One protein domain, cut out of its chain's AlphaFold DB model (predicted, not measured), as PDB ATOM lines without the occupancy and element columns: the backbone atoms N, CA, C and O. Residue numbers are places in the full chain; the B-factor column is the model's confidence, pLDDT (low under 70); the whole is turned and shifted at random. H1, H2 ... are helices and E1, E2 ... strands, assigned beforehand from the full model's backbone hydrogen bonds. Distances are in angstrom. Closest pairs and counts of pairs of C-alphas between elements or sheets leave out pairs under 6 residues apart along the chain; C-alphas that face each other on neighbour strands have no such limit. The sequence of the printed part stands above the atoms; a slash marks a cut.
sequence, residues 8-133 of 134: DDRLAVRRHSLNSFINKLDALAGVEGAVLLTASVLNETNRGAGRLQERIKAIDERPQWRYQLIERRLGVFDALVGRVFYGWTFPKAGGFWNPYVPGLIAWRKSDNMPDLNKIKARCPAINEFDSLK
ATOM      1  N   ASP A   8     129.149 171.637 181.648       71.06
ATOM      2  CA  ASP A   8     128.314 172.001 180.498       71.06
ATOM      3  C   ASP A   8     129.007 171.725 179.158       71.06
ATOM      4  O   ASP A   8     128.408 171.149 178.246       71.06
ATOM      5  N   ASP A   9     130.311 171.998 179.067       71.19
ATOM      6  CA  ASP A   9     131.117 171.667 177.889       71.19
ATOM      7  C   ASP A   9     131.171 170.150 177.653       71.19
ATOM      8  O   ASP A   9     131.141 169.675 176.515       71.19
ATOM      9  N   ARG A  10     131.212 169.346 178.727       69.25
ATOM     10  CA  ARG A  10     131.174 167.877 178.620       69.25
ATOM     11  C   ARG A  10     129.837 167.391 178.073       69.25
ATOM     12  O   ARG A  10     129.823 166.450 177.276       69.25
ATOM     13  N   LEU A  11     128.732 168.012 178.483       72.69
ATOM     14  CA  LEU A  11     127.402 167.701 177.960       72.69
ATOM     15  C   LEU A  11     127.279 168.094 176.485       72.69
ATOM     16  O   LEU A  11     126.795 167.289 175.687       72.69
ATOM     17  N   ALA A  12     127.782 169.270 176.102       77.56
ATOM     18  CA  ALA A  12     127.814 169.712 174.711       77.56
ATOM     19  C   ALA A  12     128.628 168.745 173.832       77.56
ATOM     20  O   ALA A  12     128.124 168.244 172.825       77.56
ATOM     21  N   VAL A  13     129.843 168.378 174.255       75.75
ATOM     22  CA  VAL A  13     130.686 167.408 173.536       75.75
ATOM     23  C   VAL A  13     130.019 166.032 173.449       75.75
ATOM     24  O   VAL A  13     130.093 165.378 172.405       75.75
ATOM     25  N   ARG A  14     129.324 165.580 174.503       75.38
ATOM     26  CA  ARG A  14     128.563 164.321 174.472       75.38
ATOM     27  C   ARG A  14     127.445 164.374 173.432       75.38
ATOM     28  O   ARG A  14     127.366 163.458 172.614       75.38
ATOM     29  N   ARG A  15     126.641 165.443 173.415       81.31
ATOM     30  CA  ARG A  15     125.565 165.642 172.427       81.31
ATOM     31  C   ARG A  15     126.111 165.691 171.002       81.31
ATOM     32  O   ARG A  15     125.630 164.958 170.146       81.31
ATOM     33  N   HIS A  16     127.168 166.464 170.752       83.56
ATOM     34  CA  HIS A  16     127.803 166.518 169.430       83.56
ATOM     35  C   HIS A  16     128.375 165.167 168.998       83.56
ATOM     36  O   HIS A  16     128.239 164.782 167.836       83.56
ATOM     37  N   SER A  17     128.967 164.413 169.928       82.56
ATOM     38  CA  SER A  17     129.459 163.063 169.658       82.56
ATOM     39  C   SER A  17     128.331 162.096 169.296       82.56
ATOM     40  O   SER A  17     128.560 161.228 168.453       82.56
ATOM     41  N   LEU A  18     127.162 162.201 169.934       84.38
ATOM     42  CA  LEU A  18     126.004 161.360 169.629       84.38
ATOM     43  C   LEU A  18     125.384 161.747 168.282       84.38
ATOM     44  O   LEU A  18     125.201 160.882 167.432       84.38
ATOM     45  N   ASN A  19     125.173 163.041 168.037       86.88
ATOM     46  CA  ASN A  19     124.641 163.535 166.765       86.88
ATOM     47  C   ASN A  19     125.552 163.163 165.591       86.88
ATOM     48  O   ASN A  19     125.083 162.719 164.551       86.88
ATOM     49  N   SER A  20     126.872 163.260 165.770       87.75
ATOM     50  CA  SER A  20     127.831 162.834 164.743       87.75
ATOM     51  C   SER A  20     127.758 161.332 164.464       87.75
ATOM     52  O   SER A  20     127.976 160.902 163.336       87.75
ATOM     53  N   PHE A  21     127.475 160.520 165.487       88.25
ATOM     54  CA  PHE A  21     127.288 159.081 165.326       88.25
ATOM     55  C   PHE A  21     125.995 158.769 164.560       88.25
ATOM     56  O   PHE A  21     126.040 158.007 163.599       88.25
ATOM     57  N   ILE A  22     124.892 159.419 164.933       90.31
ATOM     58  CA  ILE A  22     123.595 159.329 164.253       90.31
ATOM     59  C   ILE A  22     123.720 159.725 162.777       90.31
ATOM     60  O   ILE A  22     123.398 158.931 161.900       90.31
ATOM     61  N   ASN A  23     124.299 160.893 162.493       90.56
ATOM     62  CA  ASN A  23     124.459 161.373 161.121       90.56
ATOM     63  C   ASN A  23     125.301 160.412 160.272       90.56
ATOM     64  O   ASN A  23     125.035 160.239 159.086       90.56
ATOM     65  N   LYS A  24     126.311 159.763 160.868       89.75
ATOM     66  CA  LYS A  24     127.100 158.741 160.170       89.75
ATOM     67  C   LYS A  24     126.312 157.458 159.921       89.75
ATOM     68  O   LYS A  24     126.491 156.879 158.856       89.75
ATOM     69  N   LEU A  25     125.471 157.009 160.857       88.88
ATOM     70  CA  LEU A  25     124.572 155.870 160.624       88.88
ATOM     71  C   LEU A  25     123.636 156.151 159.449       88.88
ATOM     72  O   LEU A  25     123.469 155.302 158.580       88.88
ATOM     73  N   ASP A  26     123.063 157.349 159.397       90.19
ATOM     74  CA  ASP A  26     122.122 157.715 158.340       90.19
ATOM     75  C   ASP A  26     122.835 157.849 156.986       90.19
ATOM     76  O   ASP A  26     122.400 157.266 155.995       90.19
ATOM     77  N   ALA A  27     123.997 158.511 156.953       89.25
ATOM     78  CA  ALA A  27     124.794 158.659 155.736       89.25
ATOM     79  C   ALA A  27     125.313 157.321 155.180       89.25
ATOM     80  O   ALA A  27     125.419 157.152 153.966       89.25
ATOM     81  N   LEU A  28     125.642 156.364 156.052       89.19
ATOM     82  CA  LEU A  28     126.183 155.064 155.652       89.19
ATOM     83  C   LEU A  28     125.104 154.003 155.406       89.19
ATOM     84  O   LEU A  28     125.441 152.895 155.001       89.19
ATOM     85  N   ALA A  29     123.818 154.314 155.600       87.75
ATOM     86  CA  ALA A  29     122.741 153.338 155.426       87.75
ATOM     87  C   ALA A  29     122.692 152.767 153.994       87.75
ATOM     88  O   ALA A  29     122.417 151.582 153.800       87.75
ATOM     89  N   GLY A  30     123.021 153.589 152.993       85.12
ATOM     90  CA  GLY A  30     123.081 153.184 151.586       85.12
ATOM     91  C   GLY A  30     124.401 152.540 151.151       85.12
ATOM     92  O   GLY A  30     124.487 152.066 150.023       85.12
ATOM     93  N   VAL A  31     125.427 152.513 152.006       87.44
ATOM     94  CA  VAL A  31     126.782 152.081 151.628       87.44
ATOM     95  C   VAL A  31     127.013 150.627 152.026       87.44
ATOM     96  O   VAL A  31     126.929 150.274 153.201       87.44
ATOM     97  N   GLU A  32     127.327 149.781 151.047       85.38
ATOM     98  CA  GLU A  32     127.595 148.361 151.276       85.38
ATOM     99  C   GLU A  32     128.924 148.091 151.967       85.38
ATOM    100  O   GLU A  32     129.949 148.690 151.647       85.38
ATOM    101  N   GLY A  33     128.887 147.202 152.967       82.06
ATOM    102  CA  GLY A  33     130.053 146.845 153.768       82.06
ATOM    103  C   GLY A  33     130.474 147.935 154.755       82.06
ATOM    104  O   GLY A  33     131.553 147.842 155.343       82.06
ATOM    105  N   ALA A  34     129.656 148.974 154.952       84.25
ATOM    106  CA  ALA A  34     129.955 150.032 155.903       84.25
ATOM    107  C   ALA A  34     129.882 149.520 157.348       84.25
ATOM    108  O   ALA A  34     128.888 148.938 157.790       84.25
ATOM    109  N   VAL A  35     130.941 149.801 158.108       84.56
ATOM    110  CA  VAL A  35     131.066 149.409 159.512       84.56
ATOM    111  C   VAL A  35     131.334 150.640 160.360       84.56
ATOM    112  O   VAL A  35     132.294 151.381 160.140       84.56
ATOM    113  N   LEU A  36     130.501 150.839 161.375       85.75
ATOM    114  CA  LEU A  36     130.646 151.910 162.348       85.75
ATOM    115  C   LEU A  36     131.203 151.364 163.654       85.75
ATOM    116  O   LEU A  36     130.598 150.520 164.305       85.75
ATOM    117  N   LEU A  37     132.359 151.888 164.054       83.75
ATOM    118  CA  LEU A  37     133.086 151.478 165.246       83.75
ATOM    119  C   LEU A  37     133.149 152.626 166.253       83.75
ATOM    120  O   LEU A  37     133.572 153.735 165.927       83.75
ATOM    121  N   THR A  38     132.750 152.357 167.495       78.62
ATOM    122  CA  THR A  38     132.625 153.386 168.546       78.62
ATOM    123  C   THR A  38     133.579 153.191 169.726       78.62
ATOM    124  O   THR A  38     133.614 154.021 170.636       78.62
ATOM    125  N   ALA A  39     134.392 152.131 169.690       66.19
ATOM    126  CA  ALA A  39     135.445 151.862 170.663       66.19
ATOM    127  C   ALA A  39     136.612 152.849 170.467       66.19
ATOM    128  O   ALA A  39     137.423 152.691 169.548       66.19
ATOM    129  N   SER A  40     136.660 153.897 171.295       64.56
ATOM    130  CA  SER A  40     137.633 154.993 171.181       64.56
ATOM    131  C   SER A  40     138.325 155.296 172.508       64.56
ATOM    132  O   SER A  40     137.833 154.933 173.572       64.56
ATOM    133  N   VAL A  41     139.417 156.060 172.431       57.53
ATOM    134  CA  VAL A  41     140.182 156.622 173.562       57.53
ATOM    135  C   VAL A  41     139.311 157.442 174.535       57.53
ATOM    136  O   VAL A  41     139.673 157.671 175.684       57.53
ATOM    137  N   LEU A  42     138.122 157.876 174.107       60.38
ATOM    138  CA  LEU A  42     137.170 158.592 174.960       60.38
ATOM    139  C   LEU A  42     136.362 157.671 175.885       60.38
ATOM    140  O   LEU A  42     135.688 158.168 176.793       60.38
ATOM    141  N   ASN A  43     136.404 156.361 175.645       62.03
ATOM    142  CA  ASN A  43     135.783 155.343 176.480       62.03
ATOM    143  C   ASN A  43     136.834 154.898 177.500       62.03
ATOM    144  O   ASN A  43     137.503 153.881 177.337       62.03
ATOM    145  N   GLU A  44     137.053 155.735 178.513       58.09
ATOM    146  CA  GLU A  44     137.856 155.361 179.678       58.09
ATOM    147  C   GLU A  44     137.278 154.068 180.278       58.09
ATOM    148  O   GLU A  44     136.059 153.933 180.366       58.09
ATOM    149  N   THR A  45     138.129 153.124 180.686       55.56
ATOM    150  CA  THR A  45     137.723 151.770 181.121       55.56
ATOM    151  C   THR A  45     136.720 151.764 182.283       55.56
ATOM    152  O   THR A  45     135.993 150.795 182.447       55.56
ATOM    153  N   ASN A  46     136.643 152.864 183.045       53.84
ATOM    154  CA  ASN A  46     135.704 153.081 184.153       53.84
ATOM    155  C   ASN A  46     134.580 154.100 183.855       53.84
ATOM    156  O   ASN A  46     133.761 154.377 184.733       53.84
ATOM    157  N   ARG A  47     134.511 154.714 182.660       55.56
ATOM    158  CA  ARG A  47     133.462 155.702 182.336       55.56
ATOM    159  C   ARG A  47     132.221 155.047 181.738       55.56
ATOM    160  O   ARG A  47     132.153 154.797 180.541       55.56
ATOM    161  N   GLY A  48     131.202 154.930 182.586       54.28
ATOM    162  CA  GLY A  48     129.784 155.122 182.278       54.28
ATOM    163  C   GLY A  48     129.233 154.472 181.005       54.28
ATOM    164  O   GLY A  48     129.100 155.133 179.973       54.28
ATOM    165  N   ALA A  49     128.760 153.238 181.175       62.12
ATOM    166  CA  ALA A  49     127.627 152.589 180.504       62.12
ATOM    167  C   ALA A  49     126.694 153.477 179.641       62.12
ATOM    168  O   ALA A  49     126.375 153.136 178.501       62.12
ATOM    169  N   GLY A  50     126.276 154.639 180.158       67.69
ATOM    170  CA  GLY A  50     125.253 155.486 179.537       67.69
ATOM    171  C   GLY A  50     125.582 156.016 178.134       67.69
ATOM    172  O   GLY A  50     124.678 156.161 177.316       67.69
ATOM    173  N   ARG A  51     126.859 156.268 177.794       72.69
ATOM    174  CA  ARG A  51     127.215 156.698 176.419       72.69
ATOM    175  C   ARG A  51     127.024 155.579 175.399       72.69
ATOM    176  O   ARG A  51     126.793 155.859 174.224       72.69
ATOM    177  N   LEU A  52     127.191 154.332 175.833       78.06
ATOM    178  CA  LEU A  52     127.006 153.166 174.982       78.06
ATOM    179  C   LEU A  52     125.512 152.883 174.809       78.06
ATOM    180  O   LEU A  52     125.085 152.669 173.681       78.06
ATOM    181  N   GLN A  53     124.719 153.024 175.877       80.06
ATOM    182  CA  GLN A  53     123.254 152.928 175.824       80.06
ATOM    183  C   GLN A  53     122.623 153.936 174.859       80.06
ATOM    184  O   GLN A  53     121.788 153.554 174.050       80.06
ATOM    185  N   GLU A  54     123.055 155.203 174.864       83.56
ATOM    186  CA  GLU A  54     122.553 156.202 173.901       83.56
ATOM    187  C   GLU A  54     122.800 155.789 172.443       83.56
ATOM    188  O   GLU A  54     121.962 156.017 171.574       83.56
ATOM    189  N   ARG A  55     123.948 155.158 172.168       86.38
ATOM    190  CA  ARG A  55     124.293 154.673 170.824       86.38
ATOM    191  C   ARG A  55     123.518 153.415 170.456       86.38
ATOM    192  O   ARG A  55     123.106 153.305 169.310       86.38
ATOM    193  N   ILE A  56     123.322 152.501 171.407       87.19
ATOM    194  CA  ILE A  56     122.472 151.317 171.244       87.19
ATOM    195  C   ILE A  56     121.058 151.760 170.873       87.19
ATOM    196  O   ILE A  56     120.573 151.389 169.810       87.19
ATOM    197  N   LYS A  57     120.464 152.659 171.666       87.81
ATOM    198  CA  LYS A  57     119.129 153.204 171.410       87.81
ATOM    199  C   LYS A  57     119.023 153.836 170.019       87.81
ATOM    200  O   LYS A  57     118.082 153.556 169.287       87.81
ATOM    201  N   ALA A  58     120.020 154.627 169.619       88.69
ATOM    202  CA  ALA A  58     120.049 155.225 168.286       88.69
ATOM    203  C   ALA A  58     120.092 154.180 167.152       88.69
ATOM    204  O   ALA A  58     119.595 154.441 166.057       88.69
ATOM    205  N   ILE A  59     120.694 153.011 167.376       89.56
ATOM    206  CA  ILE A  59     120.704 151.920 166.394       89.56
ATOM    207  C   ILE A  59     119.376 151.168 166.409       89.56
ATOM    208  O   ILE A  59     118.865 150.858 165.340       89.56
ATOM    209  N   ASP A  60     118.806 150.910 167.586       89.50
ATOM    210  CA  ASP A  60     117.513 150.230 167.724       89.50
ATOM    211  C   ASP A  60     116.375 151.010 167.049       89.50
ATOM    212  O   ASP A  60     115.479 150.414 166.454       89.50
ATOM    213  N   GLU A  61     116.454 152.343 167.040       91.56
ATOM    214  CA  GLU A  61     115.550 153.226 166.289       91.56
ATOM    215  C   GLU A  61     115.683 153.092 164.754       91.56
ATOM    216  O   GLU A  61     114.881 153.661 164.013       91.56
ATOM    217  N   ARG A  62     116.677 152.348 164.243       90.94
ATOM    218  CA  ARG A  62     116.963 152.187 162.807       90.94
ATOM    219  C   ARG A  62     116.921 150.708 162.398       90.94
ATOM    220  O   ARG A  62     117.922 149.994 162.520       90.94
ATOM    221  N   PRO A  63     115.801 150.220 161.838       89.38
ATOM    222  CA  PRO A  63     115.569 148.792 161.632       89.38
ATOM    223  C   PRO A  63     116.539 148.124 160.651       89.38
ATOM    224  O   PRO A  63     116.664 146.901 160.683       89.38
ATOM    225  N   GLN A  64     117.230 148.880 159.799       90.62
ATOM    226  CA  GLN A  64     118.214 148.374 158.840       90.62
ATOM    227  C   GLN A  64     119.586 148.062 159.459       90.62
ATOM    228  O   GLN A  64     120.398 147.383 158.829       90.62
ATOM    229  N   TRP A  65     119.852 148.523 160.682       92.50
ATOM    230  CA  TRP A  65     121.133 148.337 161.359       92.50
ATOM    231  C   TRP A  65     121.072 147.216 162.399       92.50
ATOM    232  O   TRP A  65     120.044 146.948 163.018       92.50
ATOM    233  N   ARG A  66     122.201 146.539 162.594       92.12
ATOM    234  CA  ARG A  66     122.462 145.619 163.704       92.12
ATOM    235  C   ARG A  66     123.737 146.063 164.401       92.12
ATOM    236  O   ARG A  66     124.597 146.701 163.793       92.12
ATOM    237  N   TYR A  67     123.855 145.724 165.676       91.06
ATOM    238  CA  TYR A  67     125.046 146.022 166.447       91.06
ATOM    239  C   TYR A  67     125.511 144.846 167.289       91.06
ATOM    240  O   TYR A  67     124.777 143.888 167.531       91.06
ATOM    241  N   GLN A  68     126.744 144.972 167.763       89.06
ATOM    242  CA  GLN A  68     127.338 144.091 168.745       89.06
ATOM    243  C   GLN A  68     128.230 144.891 169.686       89.06
ATOM    244  O   GLN A  68     128.960 145.797 169.276       89.06
ATOM    245  N   LEU A  69     128.156 144.550 170.968       86.44
ATOM    246  CA  LEU A  69     129.080 145.065 171.964       86.44
ATOM    247  C   LEU A  69     130.422 144.372 171.804       86.44
ATOM    248  O   LEU A  69     130.491 143.156 171.616       86.44
ATOM    249  N   ILE A  70     131.483 145.161 171.862       86.44
ATOM    250  CA  ILE A  70     132.845 144.687 171.684       86.44
ATOM    251  C   ILE A  70     133.772 145.365 172.677       86.44
ATOM    252  O   ILE A  70     133.537 146.485 173.128       86.44
ATOM    253  N   GLU A  71     134.892 144.714 172.922       84.62
ATOM    254  CA  GLU A  71     136.058 145.343 173.504       84.62
ATOM    255  C   GLU A  71     137.134 145.459 172.443       84.62
ATOM    256  O   GLU A  71     137.506 144.467 171.813       84.62
ATOM    257  N   ARG A  72     137.664 146.661 172.246       82.62
ATOM    258  CA  ARG A  72     138.759 146.876 171.306       82.62
ATOM    259  C   ARG A  72     140.054 147.083 172.053       82.62
ATOM    260  O   ARG A  72     140.120 147.906 172.963       82.62
ATOM    261  N   ARG A  73     141.102 146.390 171.621       82.50
ATOM    262  CA  ARG A  73     142.444 146.652 172.120       82.50
ATOM    263  C   ARG A  73     142.972 147.934 171.491       82.50
ATOM    264  O   ARG A  73     143.134 148.005 170.272       82.50
ATOM    265  N   LEU A  74     143.241 148.933 172.319       78.56
ATOM    266  CA  LEU A  74     143.885 150.159 171.866       78.56
ATOM    267  C   LEU A  74     145.392 149.967 171.729       78.56
ATOM    268  O   LEU A  74     146.005 149.182 172.459       78.56
ATOM    269  N   GLY A  75     145.978 150.671 170.761       78.62
ATOM    270  CA  GLY A  75     147.423 150.701 170.589       78.62
ATOM    271  C   GLY A  75     148.107 151.607 171.612       78.62
ATOM    272  O   GLY A  75     147.476 152.417 172.288       78.62
ATOM    273  N   VAL A  76     149.437 151.530 171.660       76.94
ATOM    274  CA  VAL A  76     150.265 152.366 172.545       76.94
ATOM    275  C   VAL A  76     150.050 153.862 172.273       76.94
ATOM    276  O   VAL A  76     149.958 154.651 173.211       76.94
ATOM    277  N   PHE A  77     149.909 154.258 171.003       77.56
ATOM    278  CA  PHE A  77     149.632 155.649 170.625       77.56
ATOM    279  C   PHE A  77     148.271 156.136 171.135       77.56
ATOM    280  O   PHE A  77     148.184 157.220 171.704       77.56
ATOM    281  N   ASP A  78     147.228 155.317 170.994       74.75
ATOM    282  CA  ASP A  78     145.885 155.616 171.502       74.75
ATOM    283  C   ASP A  78     145.896 155.794 173.028       74.75
ATOM    284  O   ASP A  78     145.313 156.740 173.558       74.75
ATOM    285  N   ALA A  79     146.615 154.921 173.741       74.31
ATOM    286  CA  ALA A  79     146.785 155.019 175.187       74.31
ATOM    287  C   ALA A  79     147.545 156.295 175.595       74.31
ATOM    288  O   ALA A  79     147.154 156.966 176.553       74.31
ATOM    289  N   LEU A  80     148.594 156.671 174.849       75.06
ATOM    290  CA  LEU A  80     149.352 157.907 175.065       75.06
ATOM    291  C   LEU A  80     148.463 159.147 174.891       75.06
ATOM    292  O   LEU A  80     148.456 160.023 175.756       75.06
ATOM    293  N   VAL A  81     147.662 159.189 173.821       75.12
ATOM    294  CA  VAL A  81     146.655 160.239 173.590       75.12
ATOM    295  C   VAL A  81     145.655 160.274 174.751       75.12
ATOM    296  O   VAL A  81     145.370 161.345 175.291       75.12
ATOM    297  N   GLY A  82     145.189 159.107 175.204       71.88
ATOM    298  CA  GLY A  82     144.329 158.952 176.379       71.88
ATOM    299  C   GLY A  82     144.903 159.601 177.631       71.88
ATOM    300  O   GLY A  82     144.210 160.335 178.335       71.88
ATOM    301  N   ARG A  83     146.197 159.411 177.890       74.50
ATOM    302  CA  ARG A  83     146.863 160.024 179.044       74.50
ATOM    303  C   ARG A  83     147.065 161.523 178.893       74.50
ATOM    304  O   ARG A  83     146.737 162.262 179.819       74.50
ATOM    305  N   VAL A  84     147.605 161.966 177.761       73.31
ATOM    306  CA  VAL A  84     147.988 163.370 177.547       73.31
ATOM    307  C   VAL A  84     146.761 164.277 177.491       73.31
ATOM    308  O   VAL A  84     146.752 165.333 178.123       73.31
ATOM    309  N   PHE A  85     145.715 163.861 176.773       69.75
ATOM    310  CA  PHE A  85     144.551 164.707 176.507       69.75
ATOM    311  C   PHE A  85     143.366 164.410 177.424       69.75
ATOM    312  O   PHE A  85     142.650 165.336 177.810       69.75
ATOM    313  N   TYR A  86     143.173 163.145 177.804       65.88
ATOM    314  CA  TYR A  86     141.975 162.696 178.522       65.88
ATOM    315  C   TYR A  86     142.242 162.239 179.959       65.88
ATOM    316  O   TYR A  86     141.304 161.888 180.672       65.88
ATOM    317  N   GLY A  87     143.495 162.323 180.420       67.62
ATOM    318  CA  GLY A  87     143.864 162.104 181.816       67.62
ATOM    319  C   GLY A  87     143.851 160.644 182.261       67.62
ATOM    320  O   GLY A  87     143.728 160.395 183.457       67.62
ATOM    321  N   TRP A  88     143.990 159.690 181.333       72.62
ATOM    322  CA  TRP A  88     144.035 158.269 181.676       72.62
ATOM    323  C   TRP A  88     145.112 157.953 182.717       72.62
ATOM    324  O   TRP A  88     146.281 158.357 182.611       72.62
ATOM    325  N   THR A  89     144.703 157.188 183.728       69.81
ATOM    326  CA  THR A  89     145.597 156.710 184.780       69.81
ATOM    327  C   THR A  89     146.206 155.389 184.333       69.81
ATOM    328  O   THR A  89     145.541 154.360 184.332       69.81
ATOM    329  N   PHE A  90     147.472 155.427 183.915       71.75
ATOM    330  CA  PHE A  90     148.211 154.214 183.578       71.75
ATOM    331  C   PHE A  90     148.467 153.380 184.841       71.75
ATOM    332  O   PHE A  90     148.722 153.958 185.904       71.75
ATOM    333  N   PRO A  91     148.421 152.039 184.750       68.19
ATOM    334  CA  PRO A  91     148.819 151.182 185.858       68.19
ATOM    335  C   PRO A  91     150.271 151.481 186.261       68.19
ATOM    336  O   PRO A  91     151.118 151.763 185.417       68.19
ATOM    337  N   LYS A  92     150.563 151.430 187.568       59.59
ATOM    338  CA  LYS A  92     151.877 151.801 188.131       59.59
ATOM    339  C   LYS A  92     153.034 150.888 187.687       59.59
ATOM    340  O   LYS A  92     154.188 151.254 187.870       59.59
ATOM    341  N   ALA A  93     152.740 149.719 187.118       58.22
ATOM    342  CA  ALA A  93     153.745 148.814 186.571       58.22
ATOM    343  C   ALA A  93     154.205 149.318 185.191       58.22
ATOM    344  O   ALA A  93     153.400 149.424 184.269       58.22
ATOM    345  N   GLY A  94     155.495 149.645 185.066       49.88
ATOM    346  CA  GLY A  94     156.127 150.282 183.900       49.88
ATOM    347  C   GLY A  94     156.233 149.407 182.646       49.88
ATOM    348  O   GLY A  94     157.331 149.170 182.154       49.88
ATOM    349  N   GLY A  95     155.103 148.933 182.123       62.25
ATOM    350  CA  GLY A  95     155.011 148.185 180.869       62.25
ATOM    351  C   GLY A  95     154.158 148.888 179.812       62.25
ATOM    352  O   GLY A  95     153.443 149.851 180.093       62.25
ATOM    353  N   PHE A  96     154.209 148.376 178.578       62.69
ATOM    354  CA  PHE A  96     153.323 148.810 177.497       62.69
ATOM    355  C   PHE A  96     151.858 148.543 177.870       62.69
ATOM    356  O   PHE A  96     151.409 147.396 177.904       62.69
ATOM    357  N   TRP A  97     151.104 149.608 178.145       70.12
ATOM    358  CA  TRP A  97     149.686 149.507 178.474       70.12
ATOM    359  C   TRP A  97     148.831 149.550 177.204       70.12
ATOM    360  O   TRP A  97     148.706 150.590 176.564       70.12
ATOM    361  N   ASN A  98     148.234 148.406 176.863       75.00
ATOM    362  CA  ASN A  98     147.319 148.242 175.729       75.00
ATOM    363  C   ASN A  98     145.936 147.823 176.254       75.00
ATOM    364  O   ASN A  98     145.633 146.621 176.236       75.00
ATOM    365  N   PRO A  99     145.134 148.766 176.782       74.25
ATOM    366  CA  PRO A  99     143.858 148.443 177.402       74.25
ATOM    367  C   PRO A  99     142.849 147.937 176.372       74.25
ATOM    368  O   PRO A  99     142.852 148.346 175.206       74.25
ATOM    369  N   TYR A 100     141.959 147.067 176.837       77.38
ATOM    370  CA  TYR A 100     140.696 146.802 176.165       77.38
ATOM    371  C   TYR A 100     139.708 147.888 176.574       77.38
ATOM    372  O   TYR A 100     139.537 148.146 177.763       77.38
ATOM    373  N   VAL A 101     139.110 148.560 175.591       78.12
ATOM    374  CA  VAL A 101     138.068 149.557 175.841       78.12
ATOM    375  C   VAL A 101     136.717 149.072 175.352       78.12
ATOM    376  O   VAL A 101     136.636 148.526 174.244       78.12
ATOM    377  N   PRO A 102     135.652 149.321 176.130       79.19
ATOM    378  CA  PRO A 102     134.305 148.993 175.719       79.19
ATOM    379  C   PRO A 102     133.909 149.835 174.507       79.19
ATOM    380  O   PRO A 102     134.267 151.012 174.364       79.19
ATOM    381  N   GLY A 103     133.120 149.242 173.631       83.94
ATOM    382  CA  GLY A 103     132.504 149.943 172.529       83.94
ATOM    383  C   GLY A 103     131.476 149.087 171.826       83.94
ATOM    384  O   GLY A 103     131.042 148.040 172.300       83.94
ATOM    385  N   LEU A 104     131.066 149.586 170.676       87.12
ATOM    386  CA  LEU A 104     130.056 148.966 169.851       87.12
ATOM    387  C   LEU A 104     130.504 149.017 168.400       87.12
ATOM    388  O   LEU A 104     131.087 150.016 167.953       87.12
ATOM    389  N   ILE A 105     130.204 147.939 167.693       89.81
ATOM    390  CA  ILE A 105     130.283 147.845 166.246       89.81
ATOM    391  C   ILE A 105     128.866 147.763 165.679       89.81
ATOM    392  O   ILE A 105     128.049 147.000 166.185       89.81
ATOM    393  N   ALA A 106     128.576 148.571 164.661       91.12
ATOM    394  CA  ALA A 106     127.307 148.589 163.943       91.12
ATOM    395  C   ALA A 106     127.542 148.329 162.454       91.12
ATOM    396  O   ALA A 106     128.478 148.876 161.866       91.12
ATOM    397  N   TRP A 107     126.689 147.506 161.857       93.12
ATOM    398  CA  TRP A 107     126.694 147.172 160.434       93.12
ATOM    399  C   TRP A 107     125.258 146.954 159.952       93.12
ATOM    400  O   TRP A 107     124.329 146.825 160.757       93.12
ATOM    401  N   ARG A 108     125.042 146.948 158.640       91.69
ATOM    402  CA  ARG A 108     123.702 146.746 158.081       91.69
ATOM    403  C   ARG A 108     123.276 145.292 158.255       91.69
ATOM    404  O   ARG A 108     124.086 144.386 158.104       91.69
ATOM    405  N   LYS A 109     121.991 145.047 158.518       90.19
ATOM    406  CA  LYS A 109     121.443 143.684 158.666       90.19
ATOM    407  C   LYS A 109     121.612 142.826 157.410       90.19
ATOM    408  O   LYS A 109     121.666 141.609 157.534       90.19
ATOM    409  N   SER A 110     121.662 143.460 156.239       91.31
ATOM    410  CA  SER A 110     121.907 142.814 154.947       91.31
ATOM    411  C   SER A 110     123.349 142.348 154.765       91.31
ATOM    412  O   SER A 110     123.600 141.487 153.929       91.31
ATOM    413  N   ASP A 111     124.289 142.929 155.511       90.19
ATOM    414  CA  ASP A 111     125.714 142.708 155.311       90.19
ATOM    415  C   ASP A 111     126.214 141.601 156.247       90.19
ATOM    416  O   ASP A 111     125.684 141.375 157.341       90.19
ATOM    417  N   ASN A 112     127.286 140.926 155.830       89.56
ATOM    418  CA  ASN A 112     127.957 139.949 156.677       89.56
ATOM    419  C   ASN A 112     128.512 140.612 157.940       89.56
ATOM    420  O   ASN A 112     128.962 141.761 157.922       89.56
ATOM    421  N   MET A 113     128.520 139.853 159.038       87.94
ATOM    422  CA  MET A 113     129.110 140.322 160.286       87.94
ATOM    423  C   MET A 113     130.585 140.693 160.059       87.94
ATOM    424  O   MET A 113     131.333 139.884 159.500       87.94
ATOM    425  N   PRO A 114     131.030 141.885 160.498       87.62
ATOM    426  CA  PRO A 114     132.421 142.280 160.355       87.62
ATOM    427  C   PRO A 114     133.357 141.353 161.134       87.62
ATOM    428  O   PRO A 114     133.077 140.970 162.271       87.62
ATOM    429  N   ASP A 115     134.509 141.043 160.545       88.50
ATOM    430  CA  ASP A 115     135.548 140.252 161.203       88.50
ATOM    431  C   ASP A 115     136.207 141.059 162.334       88.50
ATOM    432  O   ASP A 115     136.961 142.012 162.099       88.50
ATOM    433  N   LEU A 116     135.931 140.656 163.575       85.94
ATOM    434  CA  LEU A 116     136.434 141.318 164.778       85.94
ATOM    435  C   LEU A 116     137.969 141.290 164.870       85.94
ATOM    436  O   LEU A 116     138.567 142.235 165.396       85.94
ATOM    437  N   ASN A 117     138.628 140.275 164.299       85.31
ATOM    438  CA  ASN A 117     140.087 140.169 164.335       85.31
ATOM    439  C   ASN A 117     140.748 141.290 163.527       85.31
ATOM    440  O   ASN A 117     141.728 141.887 163.982       85.31
ATOM    441  N   LYS A 118     140.172 141.648 162.371       84.69
ATOM    442  CA  LYS A 118     140.691 142.727 161.506       84.69
ATOM    443  C   LYS A 118     140.689 144.089 162.196       84.69
ATOM    444  O   LYS A 118     141.541 144.927 161.915       84.69
ATOM    445  N   ILE A 119     139.767 144.303 163.132       78.94
ATOM    446  CA  ILE A 119     139.621 145.564 163.875       78.94
ATOM    447  C   ILE A 119     140.204 145.505 165.295       78.94
ATOM    448  O   ILE A 119     140.069 146.473 166.051       78.94
ATOM    449  N   LYS A 120     140.895 144.407 165.644       84.38
ATOM    450  CA  LYS A 120     141.471 144.145 166.977       84.38
ATOM    451  C   LYS A 120     140.422 144.225 168.094       84.38
ATOM    452  O   LYS A 120     140.685 144.781 169.165       84.38
ATOM    453  N   ALA A 121     139.226 143.714 167.816       85.19
ATOM    454  CA  ALA A 121     138.112 143.663 168.748       85.19
ATOM    455  C   ALA A 121     137.802 142.223 169.169       85.19
ATOM    456  O   ALA A 121     138.125 141.272 168.464       85.19
ATOM    457  N   ARG A 122     137.153 142.072 170.321       84.69
ATOM    458  CA  ARG A 122     136.615 140.803 170.821       84.69
ATOM    459  C   ARG A 122     135.226 141.019 171.408       84.69
ATOM    460  O   ARG A 122     134.893 142.139 171.790       84.69
ATOM    461  N   CYS A 123     134.434 139.959 171.505       81.38
ATOM    462  CA  CYS A 123     133.226 139.997 172.324       81.38
ATOM    463  C   CYS A 123     133.623 140.202 173.792       81.38
ATOM    464  O   CYS A 123     134.578 139.559 174.241       81.38
ATOM    465  N   PRO A 124     132.918 141.062 174.538       75.00
ATOM    466  CA  PRO A 124     133.143 141.178 175.966       75.00
ATOM    467  C   PRO A 124     132.784 139.874 176.681       75.00
ATOM    468  O   PRO A 124     131.940 139.104 176.209       75.00
ATOM    469  N   ALA A 125     133.408 139.633 177.833       65.00
ATOM    470  CA  ALA A 125     132.981 138.555 178.713       65.00
ATOM    471  C   ALA A 125     131.549 138.840 179.203       65.00
ATOM    472  O   ALA A 125     131.208 139.981 179.515       65.00
ATOM    473  N   ILE A 126     130.715 137.796 179.252       55.88
ATOM    474  CA  ILE A 126     129.250 137.869 179.430       55.88
ATOM    475  C   ILE A 126     128.837 138.747 180.633       55.88
ATOM    476  O   ILE A 126     127.846 139.461 180.554       55.88
ATOM    477  N   ASN A 127     129.653 138.806 181.687       53.22
ATOM    478  CA  ASN A 127     129.305 139.469 182.945       53.22
ATOM    479  C   ASN A 127     129.486 141.003 182.968       53.22
ATOM    480  O   ASN A 127     129.000 141.645 183.894       53.22
ATOM    481  N   GLU A 128     130.178 141.619 182.001       54.47
ATOM    482  CA  GLU A 128     130.542 143.051 182.095       54.47
ATOM    483  C   GLU A 128     129.502 144.015 181.497       54.47
ATOM    484  O   GLU A 128     129.530 145.210 181.790       54.47
ATOM    485  N   PHE A 129     128.554 143.517 180.693       56.94
ATOM    486  CA  PHE A 129     127.603 144.358 179.945       56.94
ATOM    487  C   PHE A 129     126.132 143.996 180.154       56.94
ATOM    488  O   PHE A 129     125.265 144.635 179.558       56.94
ATOM    489  N   ASP A 130     125.818 143.018 181.005       53.78
ATOM    490  CA  ASP A 130     124.423 142.665 181.302       53.78
ATOM    491  C   ASP A 130     123.661 143.814 181.986       53.78
ATOM    492  O   ASP A 130     122.452 143.941 181.814       53.78
ATOM    493  N   SER A 131     124.368 144.750 182.627       52.78
ATOM    494  CA  SER A 131     123.796 146.007 183.133       52.78
ATOM    495  C   SER A 131     123.365 147.000 182.040       52.78
ATOM    496  O   SER A 131     122.684 147.977 182.345       52.78
ATOM    497  N   LEU A 132     123.740 146.778 180.771       53.12
ATOM    498  CA  LEU A 132     123.360 147.638 179.642       53.12
ATOM    499  C   LEU A 132     122.124 147.165 178.880       53.12
ATOM    500  O   LEU A 132     121.622 147.927 178.058       53.12
ATOM    501  N   LYS A 133     121.682 145.925 179.113       47.72
ATOM    502  CA  LYS A 133     120.508 145.326 178.457       47.72
ATOM    503  C   LYS A 133     119.196 145.564 179.219       47.72
ATOM    504  O   LYS A 133     118.166 145.069 178.768       47.72
TER     505      LYS A 133
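What this domain is: This is residues 8 to 133 of the 134 residues of an uncharacterized protein of Pusillimonas sp. NJUB218 (UniProt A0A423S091). A small sheet of three antiparallel strands, E1, E3 and E2 in that order, has one face covered by two helices side by side, H1 and H2, while residues 8 to 13 of H1 stick out. H3 sits away from this two-layer body, off the sheet, and a long final stretch, residues 109 to 133, includes a short pairing with the edge strand E2. The 126 printed residues hold three named helices and three named strands in the order H1 E1 H2 E2 H3 E3, a mixed class. The whole is compact, with a radius of gyration of the C-alphas of 15.1 A and spans of 45 by 37 by 27 A.

Where its parts are: H1, residues 8 to 28, is 30.1 A long and begins with C-alpha 8 at (128.314, 172.001, 180.498). E1 is residues 35 to 37, and H2, residues 50 to 60, is 15.1 A long. E2, residues 65 to 73, is 23.9 A long and bends by 56 degrees at residue 69. H3, residues 76 to 86, is 14.5 A long and begins with C-alpha 76 at (150.265, 152.366, 172.545). E3, residues 100 to 108, is 24.8 A long and ends with C-alpha 108 at (123.702, 146.746, 158.081).

How they stand to each other: E3 is the inner strand, antiparallel to both neighbours. Beside E1, N 36 and O 106 are within hydrogen-bond range at 2.9 A; beside E2, N 68 and O 105 are at 2.9 A and N 103 and O 70 at 2.8 A. Residues 71 to 72 of E2 also pair, antiparallel, with residues 121 to 122. E1, H2 and E2 form a split strand-helix-strand unit, two strands running the same way with E3 between them, and its crossover is right-handed. H2 is on the sheet at a height of 9.5 A, over E3 and E2, and runs along the strands, at 7 degrees to E3 on the local plane. The closest C-alphas of H2 and E2 are those of Ile 59 and Trp 65, 6.2 A apart. H1 is on the same face at a height of 10.9 A, over E3. H1 and H2 touch, the closest C-alphas being those of Ile 22 and Ala 58 at 6.8 A, with a shallow tilt of 25 degrees, the same way. H3 is apart from H1, H2 and E1. In H1 and H3 every O i to N i+4 pair is within hydrogen-bond range; in H2, 6 of 7 are.

The domain as a whole: The two C-alphas farthest apart, those of Gly 30 and Ala 93, are 46.7 A apart, and the printed part has no cut. The links E1 to H2 and H3 to E3 are long, with 12 and 13 residues. The mean pLDDT of the printed part is 77.4, and the residues under 70 include 39 to 50, 91 to 96 and 125 to 133.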